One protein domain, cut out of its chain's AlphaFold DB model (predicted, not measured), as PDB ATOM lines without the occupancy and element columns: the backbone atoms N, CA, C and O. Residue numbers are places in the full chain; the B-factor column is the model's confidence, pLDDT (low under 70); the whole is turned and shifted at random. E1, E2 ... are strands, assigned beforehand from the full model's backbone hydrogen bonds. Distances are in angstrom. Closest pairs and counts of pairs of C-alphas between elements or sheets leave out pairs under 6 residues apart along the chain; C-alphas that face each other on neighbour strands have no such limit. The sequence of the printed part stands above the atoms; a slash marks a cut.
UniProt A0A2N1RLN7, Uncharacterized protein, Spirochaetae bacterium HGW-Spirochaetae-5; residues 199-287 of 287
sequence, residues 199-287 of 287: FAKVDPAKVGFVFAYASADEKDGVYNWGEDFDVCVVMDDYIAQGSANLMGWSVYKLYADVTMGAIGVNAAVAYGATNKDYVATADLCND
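What this domain is: This is residues 199 to 287 of the 287 residues of an uncharacterized protein of Spirochaetae bacterium HGW-Spirochaetae-5 (UniProt A0A2N1RLN7). One long, twisted sheet of four antiparallel strands makes an elongated slab, with the short strand E1 at one edge beside the beginning of E2 and the long strands E2, E3 and E4 side by side. Between E2 and E3 the long loop of residues 215 to 248 bulges out over one face of the sheet, near the end where E2 stops and E3 starts; residues 236 to 242 of it stick out, and so does the tail of residues 279 to 287 after E4. The printed part has 89 residues with no named helix and four named strands in the order E1, E2, E3, E4, which is also their order across the sheet. The class is all strand, though under half of the residues, 38 of 89, are in named elements. The whole is loose, with a radius of gyration of the C-alphas of 16.8 A, and spans 52 by 32 by 19 A.

How they stand to each other: Start at the edge strand E1, residues 199 to 202, and cross the tight link to the inner strand E2, residues 205 to 214: they form an antiparallel hairpin at 176 degrees, with N 200 and O 207 2.8 A apart, within hydrogen-bond range. A long link of 34 residues leads to the inner strand E3, residues 249 to 260, antiparallel to E2 at 166 degrees and a hairpin with it; look for N 210 and O 253, within hydrogen-bond range at 2.8 A. A tight link then leads to the edge strand E4, residues 263 to 274, which forms a hairpin with E3, antiparallel at 171 degrees, with N 254 and O 269 2.9 A apart, within hydrogen-bond range. The four strands make a meander, each the antiparallel neighbour of the one before, while E1 and E4 are apart. In the long link, residues 216 to 217 pair with residues 221 to 222, antiparallel.

Where its parts are: Find C-alpha 199 at (-27.836, 2.301, 52.179), where E1 begins. E2 runs 29.5 A from its first C-alpha to C-alpha 214 at (-16.835, 6.586, 34.302). E3 spans 34.7 A and E4 35.9 A, ending at C-alpha 274, (-20.168, 0.881, 28.453).

The domain as a whole: The two C-alphas farthest apart are those of Gly 261 and Asn 286, at 53.6 A. The printed part has no cut and ends at Asp 287, the chain's last residue. Look for pLDDT under 70 at residues 218 to 220, 226 to 246 and 277 to 287; the mean of the printed part is 72.1.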
ATOM      1  N   PHE A 199     -27.394   3.481  51.439       96.12
ATOM      2  CA  PHE A 199     -27.836   2.301  52.179       96.12
ATOM      3  C   PHE A 199     -28.727   2.619  53.374       96.12
ATOM      4  O   PHE A 199     -28.608   3.656  54.026       96.12
ATOM      5  N   ALA A 200     -29.601   1.666  53.685       97.62
ATOM      6  CA  ALA A 200     -30.420   1.635  54.881       97.62
ATOM      7  C   ALA A 200     -29.967   0.494  55.805       97.62
ATOM      8  O   ALA A 200     -29.775  -0.640  55.363       97.62
ATOM      9  N   LYS A 201     -29.821   0.795  57.095       95.25
ATOM     10  CA  LYS A 201     -29.542  -0.155  58.177       95.25
ATOM     11  C   LYS A 201     -30.882  -0.569  58.793       95.25
ATOM     12  O   LYS A 201     -31.512   0.217  59.500       95.25
ATOM     13  N   VAL A 202     -31.337  -1.780  58.491       92.31
ATOM     14  CA  VAL A 202     -32.613  -2.351  58.945       92.31
ATOM     15  C   VAL A 202     -32.321  -3.686  59.618       92.31
ATOM     16  O   VAL A 202     -32.346  -4.708  58.949       92.31
ATOM     17  N   ASP A 203     -32.021  -3.675  60.918       88.62
ATOM     18  CA  ASP A 203     -31.647  -4.869  61.699       88.62
ATOM     19  C   ASP A 203     -32.559  -6.078  61.392       88.62
ATOM     20  O   ASP A 203     -33.786  -5.941  61.490       88.62
ATOM     21  N   PRO A 204     -32.014  -7.247  60.983       90.25
ATOM     22  CA  PRO A 204     -30.596  -7.662  60.910       90.25
ATOM     23  C   PRO A 204     -29.880  -7.425  59.569       90.25
ATOM     24  O   PRO A 204     -28.843  -8.030  59.285       90.25
ATOM     25  N   ALA A 205     -30.446  -6.585  58.716       92.88
ATOM     26  CA  ALA A 205     -30.015  -6.342  57.352       92.88
ATOM     27  C   ALA A 205     -29.430  -4.935  57.126       92.88
ATOM     28  O   ALA A 205     -29.770  -3.952  57.783       92.88
ATOM     29  N   LYS A 206     -28.592  -4.826  56.103       94.81
ATOM     30  CA  LYS A 206     -28.236  -3.592  55.410       94.81
ATOM     31  C   LYS A 206     -28.662  -3.772  53.962       94.81
ATOM     32  O   LYS A 206     -28.260  -4.739  53.331       94.81
ATOM     33  N   VAL A 207     -29.473  -2.866  53.436       95.81
ATOM     34  CA  VAL A 207     -29.882  -2.884  52.024       95.81
ATOM     35  C   VAL A 207     -29.366  -1.618  51.381       95.81
ATOM     36  O   VAL A 207     -29.498  -0.541  51.963       95.81
ATOM     37  N   GLY A 208     -28.783  -1.729  50.198       95.56
ATOM     38  CA  GLY A 208     -28.213  -0.575  49.532       95.56
ATOM     39  C   GLY A 208     -28.249  -0.636  48.021       95.56
ATOM     40  O   GLY A 208     -28.596  -1.639  47.393       95.56
ATOM     41  N   PHE A 209     -27.900   0.508  47.459       94.19
ATOM     42  CA  PHE A 209     -27.813   0.771  46.042       94.19
ATOM     43  C   PHE A 209     -26.504   1.499  45.762       94.19
ATOM     44  O   PHE A 209     -26.196   2.501  46.405       94.19
ATOM     45  N   VAL A 210     -25.763   1.006  44.780       90.69
ATOM     46  CA  VAL A 210     -24.545   1.616  44.266       90.69
ATOM     47  C   VAL A 210     -24.790   2.079  42.839       90.69
ATOM     48  O   VAL A 210     -25.349   1.342  42.025       90.69
ATOM     49  N   PHE A 211     -24.321   3.281  42.536       92.00
ATOM     50  CA  PHE A 211     -24.179   3.809  41.193       92.00
ATOM     51  C   PHE A 211     -22.741   4.273  40.982       92.00
ATOM     52  O   PHE A 211     -22.180   4.962  41.831       92.00
ATOM     53  N   ALA A 212     -22.167   3.918  39.841       90.06
ATOM     54  CA  ALA A 212     -20.853   4.359  39.413       90.06
ATOM     55  C   ALA A 212     -20.915   4.790  37.944       90.06
ATOM     56  O   ALA A 212     -21.548   4.122  37.132       90.06
ATOM     57  N   TYR A 213     -20.267   5.895  37.600       91.44
ATOM     58  CA  TYR A 213     -20.140   6.422  36.245       91.44
ATOM     59  C   TYR A 213     -18.685   6.769  35.932       91.44
ATOM     60  O   TYR A 213     -18.089   7.570  36.649       91.44
ATOM     61  N   ALA A 214     -18.143   6.227  34.843       88.75
ATOM     62  CA  ALA A 214     -16.835   6.586  34.302       88.75
ATOM     63  C   ALA A 214     -16.992   7.232  32.926       88.75
ATOM     64  O   ALA A 214     -17.596   6.633  32.034       88.75
ATOM     65  N   SER A 215     -16.430   8.424  32.728       89.06
ATOM     66  CA  SER A 215     -16.445   9.084  31.423       89.06
ATOM     67  C   SER A 215     -15.710   8.248  30.371       89.06
ATOM     68  O   SER A 215     -14.714   7.578  30.660       89.06
ATOM     69  N   ALA A 216     -16.189   8.302  29.137       86.19
ATOM     70  CA  ALA A 216     -15.495   7.782  27.971       86.19
ATOM     71  C   ALA A 216     -15.796   8.720  26.807       86.19
ATOM     72  O   ALA A 216     -16.955   8.873  26.436       86.19
ATOM     73  N   ASP A 217     -14.762   9.356  26.278       78.81
ATOM     74  CA  ASP A 217     -14.850  10.245  25.129       78.81
ATOM     75  C   ASP A 217     -13.706   9.917  24.163       78.81
ATOM     76  O   ASP A 217     -12.597   9.575  24.578       78.81
ATOM     77  N   GLU A 218     -13.986   9.972  22.861       66.56
ATOM     78  CA  GLU A 218     -12.999   9.637  21.829       66.56
ATOM     79  C   GLU A 218     -11.791  10.582  21.832       66.56
ATOM     80  O   GLU A 218     -10.695  10.172  21.451       66.56
ATOM     81  N   LYS A 219     -11.985  11.836  22.250       67.94
ATOM     82  CA  LYS A 219     -10.954  12.878  22.286       67.94
ATOM     83  C   LYS A 219     -10.326  12.981  23.663       67.94
ATOM     84  O   LYS A 219      -9.108  13.048  23.764       67.94
ATOM     85  N   ASP A 220     -11.154  12.945  24.704       67.94
ATOM     86  CA  ASP A 220     -10.715  13.229  26.071       67.94
ATOM     87  C   ASP A 220     -10.332  11.968  26.870       67.94
ATOM     88  O   ASP A 220      -9.964  12.059  28.042       67.94
ATOM     89  N   GLY A 221     -10.376  10.786  26.245       75.88
ATOM     90  CA  GLY A 221      -9.941   9.518  26.826       75.88
ATOM     91  C   GLY A 221     -11.013   8.800  27.653       75.88
ATOM     92  O   GLY A 221     -12.198   9.129  27.651       75.88
ATOM     93  N   VAL A 222     -10.595   7.750  28.367       81.50
ATOM     94  CA  VAL A 222     -11.500   6.874  29.126       81.50
ATOM     95  C   VAL A 222     -11.098   6.856  30.594       81.50
ATOM     96  O   VAL A 222      -9.962   6.517  30.926       81.50
ATOM     97  N   TYR A 223     -12.037   7.186  31.482       83.31
ATOM     98  CA  TYR A 223     -11.806   7.144  32.920       83.31
ATOM     99  C   TYR A 223     -11.557   5.705  33.385       83.31
ATOM    100  O   TYR A 223     -12.310   4.783  33.054       83.31
ATOM    101  N   ASN A 224     -10.499   5.530  34.175       78.56
ATOM    102  CA  ASN A 224     -10.126   4.266  34.794       78.56
ATOM    103  C   ASN A 224     -10.396   4.327  36.299       78.56
ATOM    104  O   ASN A 224      -9.897   5.228  36.975       78.56
ATOM    105  N   TRP A 225     -11.158   3.357  36.797       70.19
ATOM    106  CA  TRP A 225     -11.517   3.231  38.206       70.19
ATOM    107  C   TRP A 225     -10.349   2.842  39.117       70.19
ATOM    108  O   TRP A 225     -10.458   3.013  40.327       70.19
ATOM    109  N   GLY A 226      -9.235   2.375  38.547       66.31
ATOM    110  CA  GLY A 226      -8.143   1.775  39.310       66.31
ATOM    111  C   GLY A 226      -8.399   0.295  39.594       66.31
ATOM    112  O   GLY A 226      -9.458  -0.241  39.267       66.31
ATOM    113  N   GLU A 227      -7.402  -0.376  40.163       62.81
ATOM    114  CA  GLU A 227      -7.446  -1.827  40.397       62.81
ATOM    115  C   GLU A 227      -8.362  -2.210  41.575       62.81
ATOM    116  O   GLU A 227      -8.921  -3.306  41.580       62.81
ATOM    117  N   ASP A 228      -8.584  -1.288  42.515       59.44
ATOM    118  CA  ASP A 228      -9.272  -1.559  43.785       59.44
ATOM    119  C   ASP A 228     -10.794  -1.334  43.736       59.44
ATOM    120  O   ASP A 228     -11.516  -1.637  44.691       59.44
ATOM    121  N   PHE A 229     -11.323  -0.818  42.620       64.44
ATOM    122  CA  PHE A 229     -12.758  -0.588  42.468       64.44
ATOM    123  C   PHE A 229     -13.499  -1.870  42.071       64.44
ATOM    124  O   PHE A 229     -13.631  -2.200  40.890       64.44
ATOM    125  N   ASP A 230     -14.039  -2.573  43.069       65.44
ATOM    126  CA  ASP A 230     -14.820  -3.796  42.869       65.44
ATOM    127  C   ASP A 230     -16.318  -3.597  43.157       65.44
ATOM    128  O   ASP A 230     -16.780  -3.451  44.291       65.44
ATOM    129  N   VAL A 231     -17.123  -3.654  42.097       61.91
ATOM    130  CA  VAL A 231     -18.594  -3.647  42.163       61.91
ATOM    131  C   VAL A 231     -19.195  -5.061  42.161       61.91
ATOM    132  O   VAL A 231     -20.417  -5.210  42.179       61.91
ATOM    133  N   CYS A 232     -18.375  -6.108  42.255       57.56
ATOM    134  CA  CYS A 232     -18.739  -7.523  42.137       57.56
ATOM    135  C   CYS A 232     -19.558  -7.816  40.875       57.56
ATOM    136  O   CYS A 232     -20.559  -8.535  40.930       57.56
ATOM    137  N   VAL A 233     -19.181  -7.231  39.736       51.62
ATOM    138  CA  VAL A 233     -19.756  -7.645  38.455       51.62
ATOM    139  C   VAL A 233     -18.929  -8.817  37.948       51.62
ATOM    140  O   VAL A 233     -17.762  -8.652  37.611       51.62
ATOM    141  N   VAL A 234     -19.531 -10.004  37.889       49.78
ATOM    142  CA  VAL A 234     -18.926 -11.145  37.194       49.78
ATOM    143  C   VAL A 234     -19.074 -10.883  35.696       49.78
ATOM    144  O   VAL A 234     -20.115 -11.176  35.110       49.78
ATOM    145  N   MET A 235     -18.063 -10.260  35.094       46.25
ATOM    146  CA  MET A 235     -17.922 -10.188  33.642       46.25
ATOM    147  C   MET A 235     -16.960 -11.289  33.205       46.25
ATOM    148  O   MET A 235     -15.926 -11.488  33.837       46.25
ATOM    149  N   ASP A 236     -17.329 -12.028  32.161       32.09
ATOM    150  CA  ASP A 236     -16.474 -13.058  31.575       32.09
ATOM    151  C   ASP A 236     -15.150 -12.442  31.078       32.09
ATOM    152  O   ASP A 236     -15.133 -11.319  30.556       32.09
ATOM    153  N   ASP A 237     -14.058 -13.194  31.233       33.62
ATOM    154  CA  ASP A 237     -12.641 -12.831  31.005       33.62
ATOM    155  C   ASP A 237     -12.377 -12.342  29.562       33.62
ATOM    156  O   ASP A 237     -11.385 -11.690  29.256       33.62
ATOM    157  N   TYR A 238     -13.318 -12.600  28.650       31.47
ATOM    158  CA  TYR A 238     -13.241 -12.174  27.254       31.47
ATOM    159  C   TYR A 238     -13.724 -10.731  26.999       31.47
ATOM    160  O   TYR A 238     -13.355 -10.124  25.994       31.47
ATOM    161  N   ILE A 239     -14.546 -10.162  27.890       39.41
ATOM    162  CA  ILE A 239     -15.090  -8.791  27.766       39.41
ATOM    163  C   ILE A 239     -14.373  -7.823  28.719       39.41
ATOM    164  O   ILE A 239     -14.245  -6.632  28.420       39.41
ATOM    165  N   ALA A 240     -13.842  -8.328  29.834       35.81
ATOM    166  CA  ALA A 240     -12.973  -7.582  30.733       35.81
ATOM    167  C   ALA A 240     -11.531  -7.612  30.198       35.81
ATOM    168  O   ALA A 240     -10.711  -8.416  30.627       35.81
ATOM    169  N   GLN A 241     -11.232  -6.745  29.222       32.75
ATOM    170  CA  GLN A 241      -9.864  -6.529  28.739       32.75
ATOM    171  C   GLN A 241      -8.904  -6.410  29.935       32.75
ATOM    172  O   GLN A 241      -9.092  -5.555  30.803       32.75
ATOM    173  N   GLY A 242      -7.919  -7.312  29.975       31.70
ATOM    174  CA  GLY A 242      -7.046  -7.547  31.118       31.70
ATOM    175  C   GLY A 242      -6.542  -6.277  31.807       31.70
ATOM    176  O   GLY A 242      -6.224  -5.276  31.169       31.70
ATOM    177  N   SER A 243      -6.441  -6.348  33.135       39.38
ATOM    178  CA  SER A 243      -5.917  -5.314  34.048       39.38
ATOM    179  C   SER A 243      -6.674  -3.977  34.135       39.38
ATOM    180  O   SER A 243      -6.282  -3.124  34.922       39.38
ATOM    181  N   ALA A 244      -7.774  -3.783  33.398       49.56
ATOM    182  CA  ALA A 244      -8.499  -2.510  33.342       49.56
ATOM    183  C   ALA A 244     -10.016  -2.700  33.519       49.56
ATOM    184  O   ALA A 244     -10.828  -2.380  32.643       49.56
ATOM    185  N   ASN A 245     -10.398  -3.260  34.667       56.84
ATOM    186  CA  ASN A 245     -11.781  -3.586  34.996       56.84
ATOM    187  C   ASN A 245     -12.659  -2.318  34.944       56.84
ATOM    188  O   ASN A 245     -12.504  -1.394  35.736       56.84
ATOM    189  N   LEU A 246     -13.610  -2.281  34.002       68.56
ATOM    190  CA  LEU A 246     -14.702  -1.293  33.910       68.56
ATOM    191  C   LEU A 246     -14.345   0.125  33.422       68.56
ATOM    192  O   LEU A 246     -15.137   1.052  33.615       68.56
ATOM    193  N   MET A 247     -13.212   0.318  32.738       76.88
ATOM    194  CA  MET A 247     -12.862   1.614  32.128       76.88
ATOM    195  C   MET A 247     -13.986   2.173  31.240       76.88
ATOM    196  O   MET A 247     -14.318   1.585  30.204       76.88
ATOM    197  N   GLY A 248     -14.534   3.335  31.605       80.44
ATOM    198  CA  GLY A 248     -15.607   3.983  30.848       80.44
ATOM    199  C   GLY A 248     -16.958   3.280  30.950       80.44
ATOM    200  O   GLY A 248     -17.699   3.264  29.974       80.44
ATOM    201  N   TRP A 249     -17.262   2.626  32.070       85.50
ATOM    202  CA  TRP A 249     -18.561   1.992  32.307       85.50
ATOM    203  C   TRP A 249     -19.423   2.781  33.289       85.50
ATOM    204  O   TRP A 249     -18.933   3.391  34.240       85.50
ATOM    205  N   SER A 250     -20.732   2.692  33.082       89.38
ATOM    206  CA  SER A 250     -21.742   2.994  34.089       89.38
ATOM    207  C   SER A 250     -22.195   1.693  34.743       89.38
ATOM    208  O   SER A 250     -22.529   0.744  34.035       89.38
ATOM    209  N   VAL A 251     -22.226   1.635  36.073       87.75
ATOM    210  CA  VAL A 251     -22.630   0.451  36.843       87.75
ATOM    211  C   VAL A 251     -23.692   0.809  37.870       87.75
ATOM    212  O   VAL A 251     -23.624   1.833  38.545       87.75
ATOM    213  N   TYR A 252     -24.664  -0.082  38.009       88.81
ATOM    214  CA  TYR A 252     -25.755  -0.037  38.966       88.81
ATOM    215  C   TYR A 252     -25.746  -1.346  39.749       88.81
ATOM    216  O   TYR A 252     -25.731  -2.416  39.143       88.81
ATOM    217  N   LYS A 253     -25.786  -1.297  41.079       88.06
ATOM    218  CA  LYS A 253     -25.829  -2.497  41.925       88.06
ATOM    219  C   LYS A 253     -26.841  -2.324  43.042       88.06
ATOM    220  O   LYS A 253     -26.798  -1.348  43.775       88.06
ATOM    221  N   LEU A 254     -27.727  -3.298  43.197       91.75
ATOM    222  CA  LEU A 254     -28.574  -3.450  44.378       91.75
ATOM    223  C   LEU A 254     -27.990  -4.564  45.232       91.75
ATOM    224  O   LEU A 254     -27.627  -5.613  44.701       91.75
ATOM    225  N   TYR A 255     -27.901  -4.351  46.540       90.31
ATOM    226  CA  TYR A 255     -27.359  -5.347  47.456       90.31
ATOM    227  C   TYR A 255     -28.123  -5.405  48.774       90.31
ATOM    228  O   TYR A 255     -28.763  -4.438  49.194       90.31
ATOM    229  N   ALA A 256     -28.032  -6.558  49.425       93.44
ATOM    230  CA  ALA A 256     -28.484  -6.776  50.783       93.44
ATOM    231  C   ALA A 256     -27.469  -7.645  51.531       93.44
ATOM    232  O   ALA A 256     -27.116  -8.727  51.063       93.44
ATOM    233  N   ASP A 257     -27.056  -7.186  52.707       91.75
ATOM    234  CA  ASP A 257     -26.200  -7.905  53.645       91.75
ATOM    235  C   ASP A 257     -27.016  -8.205  54.900       91.75
ATOM    236  O   ASP A 257     -27.535  -7.291  55.535       91.75
ATOM    237  N   VAL A 258     -27.152  -9.470  55.281       93.56
ATOM    238  CA  VAL A 258     -27.930  -9.898  56.450       93.56
ATOM    239  C   VAL A 258     -27.018 -10.642  57.408       93.56
ATOM    240  O   VAL A 258     -26.358 -11.597  57.011       93.56
ATOM    241  N   THR A 259     -26.996 -10.239  58.679       91.81
ATOM    242  CA  THR A 259     -26.200 -10.909  59.719       91.81
ATOM    243  C   THR A 259     -27.110 -11.547  60.761       91.81
ATOM    244  O   THR A 259     -27.781 -10.862  61.524       91.81
ATOM    245  N   MET A 260     -27.120 -12.876  60.826       89.00
ATOM    246  CA  MET A 260     -27.906 -13.662  61.778       89.00
ATOM    247  C   MET A 260     -26.964 -14.405  62.729       89.00
ATOM    248  O   MET A 260     -26.481 -15.502  62.439       89.00
ATOM    249  N   GLY A 261     -26.681 -13.800  63.885       87.12
ATOM    250  CA  GLY A 261     -25.721 -14.346  64.847       87.12
ATOM    251  C   GLY A 261     -24.305 -14.367  64.267       87.12
ATOM    252  O   GLY A 261     -23.735 -13.314  64.008       87.12
ATOM    253  N   ALA A 262     -23.740 -15.561  64.071       90.69
ATOM    254  CA  ALA A 262     -22.400 -15.739  63.502       90.69
ATOM    255  C   ALA A 262     -22.384 -15.879  61.967       90.69
ATOM    256  O   ALA A 262     -21.309 -15.998  61.382       90.69
ATOM    257  N   ILE A 263     -23.552 -15.912  61.313       90.31
ATOM    258  CA  ILE A 263     -23.665 -16.122  59.866       90.31
ATOM    259  C   ILE A 263     -24.012 -14.794  59.195       90.31
ATOM    260  O   ILE A 263     -25.033 -14.189  59.514       90.31
ATOM    261  N   GLY A 264     -23.180 -14.373  58.244       90.81
ATOM    262  CA  GLY A 264     -23.481 -13.300  57.301       90.81
ATOM    263  C   GLY A 264     -23.859 -13.882  55.941       90.81
ATOM    264  O   GLY A 264     -23.196 -14.800  55.462       90.81
ATOM    265  N   VAL A 265     -24.916 -13.362  55.323       89.62
ATOM    266  CA  VAL A 265     -25.303 -13.669  53.941       89.62
ATOM    267  C   VAL A 265     -25.383 -12.359  53.176       89.62
ATOM    268  O   VAL A 265     -26.109 -11.459  53.591       89.62
ATOM    269  N   ASN A 266     -24.667 -12.262  52.060       88.56
ATOM    270  CA  ASN A 266     -24.773 -11.148  51.132       88.56
ATOM    271  C   ASN A 266     -25.381 -11.612  49.803       88.56
ATOM    272  O   ASN A 266     -25.101 -12.701  49.305       88.56
ATOM    273  N   ALA A 267     -26.224 -10.771  49.221       87.75
ATOM    274  CA  ALA A 267     -26.748 -10.952  47.877       87.75
ATOM    275  C   ALA A 267     -26.666  -9.624  47.134       87.75
ATOM    276  O   ALA A 267     -26.984  -8.575  47.694       87.75
ATOM    277  N   ALA A 268     -26.262  -9.669  45.869       87.25
ATOM    278  CA  ALA A 268     -26.226  -8.496  45.017       87.25
ATOM    279  C   ALA A 268     -26.651  -8.839  43.590       87.25
ATOM    280  O   ALA A 268     -26.394  -9.935  43.096       87.25
ATOM    281  N   VAL A 269     -27.280  -7.872  42.930       86.25
ATOM    282  CA  VAL A 269     -27.497  -7.863  41.485       86.25
ATOM    283  C   VAL A 269     -26.866  -6.596  40.938       86.25
ATOM    284  O   VAL A 269     -27.119  -5.505  41.450       86.25
ATOM    285  N   ALA A 270     -26.026  -6.747  39.922       86.50
ATOM    286  CA  ALA A 270     -25.349  -5.637  39.280       86.50
ATOM    287  C   ALA A 270     -25.611  -5.651  37.773       86.50
ATOM    288  O   ALA A 270     -25.702  -6.708  37.151       86.50
ATOM    289  N   TYR A 271     -25.743  -4.462  37.204       84.31
ATOM    290  CA  TYR A 271     -25.883  -4.216  35.778       84.31
ATOM    291  C   TYR A 271     -24.904  -3.115  35.388       84.31
ATOM    292  O   TYR A 271     -24.807  -2.104  36.081       84.31
ATOM    293  N   GLY A 272     -24.191  -3.303  34.283       85.25
ATOM    294  CA  GLY A 272     -23.272  -2.309  33.755       85.25
ATOM    295  C   GLY A 272     -23.451  -2.128  32.256       85.25
ATOM    296  O   GLY A 272     -23.814  -3.072  31.555       85.25
ATOM    297  N   ALA A 273     -23.179  -0.922  31.777       85.62
ATOM    298  CA  ALA A 273     -23.130  -0.587  30.360       85.62
ATOM    299  C   ALA A 273     -21.873   0.235  30.070       85.62
ATOM    300  O   ALA A 273     -21.447   1.040  30.900       85.62
ATOM    301  N   THR A 274     -21.281   0.040  28.892       84.31
ATOM    302  CA  THR A 274     -20.168   0.881  28.453       84.31
ATOM    303  C   THR A 274     -20.682   2.251  28.014       84.31
ATOM    304  O   THR A 274     -21.719   2.356  27.365       84.31
ATOM    305  N   ASN A 275     -19.937   3.291  28.373       84.94
ATOM    306  CA  ASN A 275     -20.117   4.658  27.899       84.94
ATOM    307  C   ASN A 275     -19.239   4.945  26.670       84.94
ATOM    308  O   ASN A 275     -19.223   6.072  26.193       84.94
ATOM    309  N   LYS A 276     -18.460   3.963  26.186       80.25
ATOM    310  CA  LYS A 276     -17.652   4.119  24.976       80.25
ATOM    311  C   LYS A 276     -18.574   4.120  23.762       80.25
ATOM    312  O   LYS A 276     -19.238   3.117  23.505       80.25
ATOM    313  N   ASP A 277     -18.499   5.168  22.957       63.38
ATOM    314  CA  ASP A 277     -19.125   5.234  21.634       63.38
ATOM    315  C   ASP A 277     -18.344   4.407  20.592       63.38
ATOM    316  O   ASP A 277     -18.128   4.831  19.464       63.38
ATOM    317  N   TYR A 278     -17.888   3.194  20.927       52.81
ATOM    318  CA  TYR A 278     -17.365   2.314  19.884       52.81
ATOM    319  C   TYR A 278     -18.548   1.743  19.102       52.81
ATOM    320  O   TYR A 278     -19.237   0.829  19.559       52.81
ATOM    321  N   VAL A 279     -18.743   2.230  17.873       40.94
ATOM    322  CA  VAL A 279     -19.327   1.394  16.823       40.94
ATOM    323  C   VAL A 279     -18.350   0.243  16.638       40.94
ATOM    324  O   VAL A 279     -17.382   0.330  15.886       40.94
ATOM    325  N   ALA A 280     -18.577  -0.853  17.352       35.97
ATOM    326  CA  ALA A 280     -18.013  -2.120  16.956       35.97
ATOM    327  C   ALA A 280     -18.633  -2.473  15.594       35.97
ATOM    328  O   ALA A 280     -19.612  -3.204  15.510       35.97
ATOM    329  N   THR A 281     -18.022  -2.021  14.498       34.75
ATOM    330  CA  THR A 281     -17.877  -2.901  13.334       34.75
ATOM    331  C   THR A 281     -16.826  -3.953  13.687       34.75
ATOM    332  O   THR A 281     -15.768  -4.035  13.074       34.75
ATOM    333  N   ALA A 282     -17.091  -4.709  14.746       32.09
ATOM    334  CA  ALA A 282     -16.557  -6.035  14.929       32.09
ATOM    335  C   ALA A 282     -17.767  -6.923  14.673       32.09
ATOM    336  O   ALA A 282     -18.731  -6.890  15.439       32.09
ATOM    337  N   ASP A 283     -17.753  -7.619  13.539       32.66
ATOM    338  CA  ASP A 283     -18.650  -8.739  13.301       32.66
ATOM    339  C   ASP A 283     -18.621  -9.620  14.552       32.66
ATOM    340  O   ASP A 283     -17.628 -10.277  14.848       32.66
ATOM    341  N   LEU A 284     -19.716  -9.626  15.312       34.47
ATOM    342  CA  LEU A 284     -19.871 -10.482  16.488       34.47
ATOM    343  C   LEU A 284     -20.117 -11.955  16.106       34.47
ATOM    344  O   LEU A 284     -20.534 -12.734  16.954       34.47
ATOM    345  N   CYS A 285     -19.859 -12.337  14.848       29.84
ATOM    346  CA  CYS A 285     -19.889 -13.695  14.298       29.84
ATOM    347  C   CYS A 285     -19.099 -13.739  12.965       29.84
ATOM    348  O   CYS A 285     -19.715 -13.572  11.917       29.84
ATOM    349  N   ASN A 286     -17.773 -13.912  13.008       27.72
ATOM    350  CA  ASN A 286     -16.879 -14.466  11.959       27.72
ATOM    351  C   ASN A 286     -15.434 -14.296  12.481       27.72
ATOM    352  O   ASN A 286     -15.012 -13.162  12.690       27.72
ATOM    353  N   ASP A 287     -14.610 -15.301  12.770       33.97
ATOM    354  CA  ASP A 287     -14.634 -16.762  12.611       33.97
ATOM    355  C   ASP A 287     -14.185 -17.432  13.925       33.97
ATOM    356  O   ASP A 287     -13.279 -16.873  14.590       33.97
TER     357      ASP A 287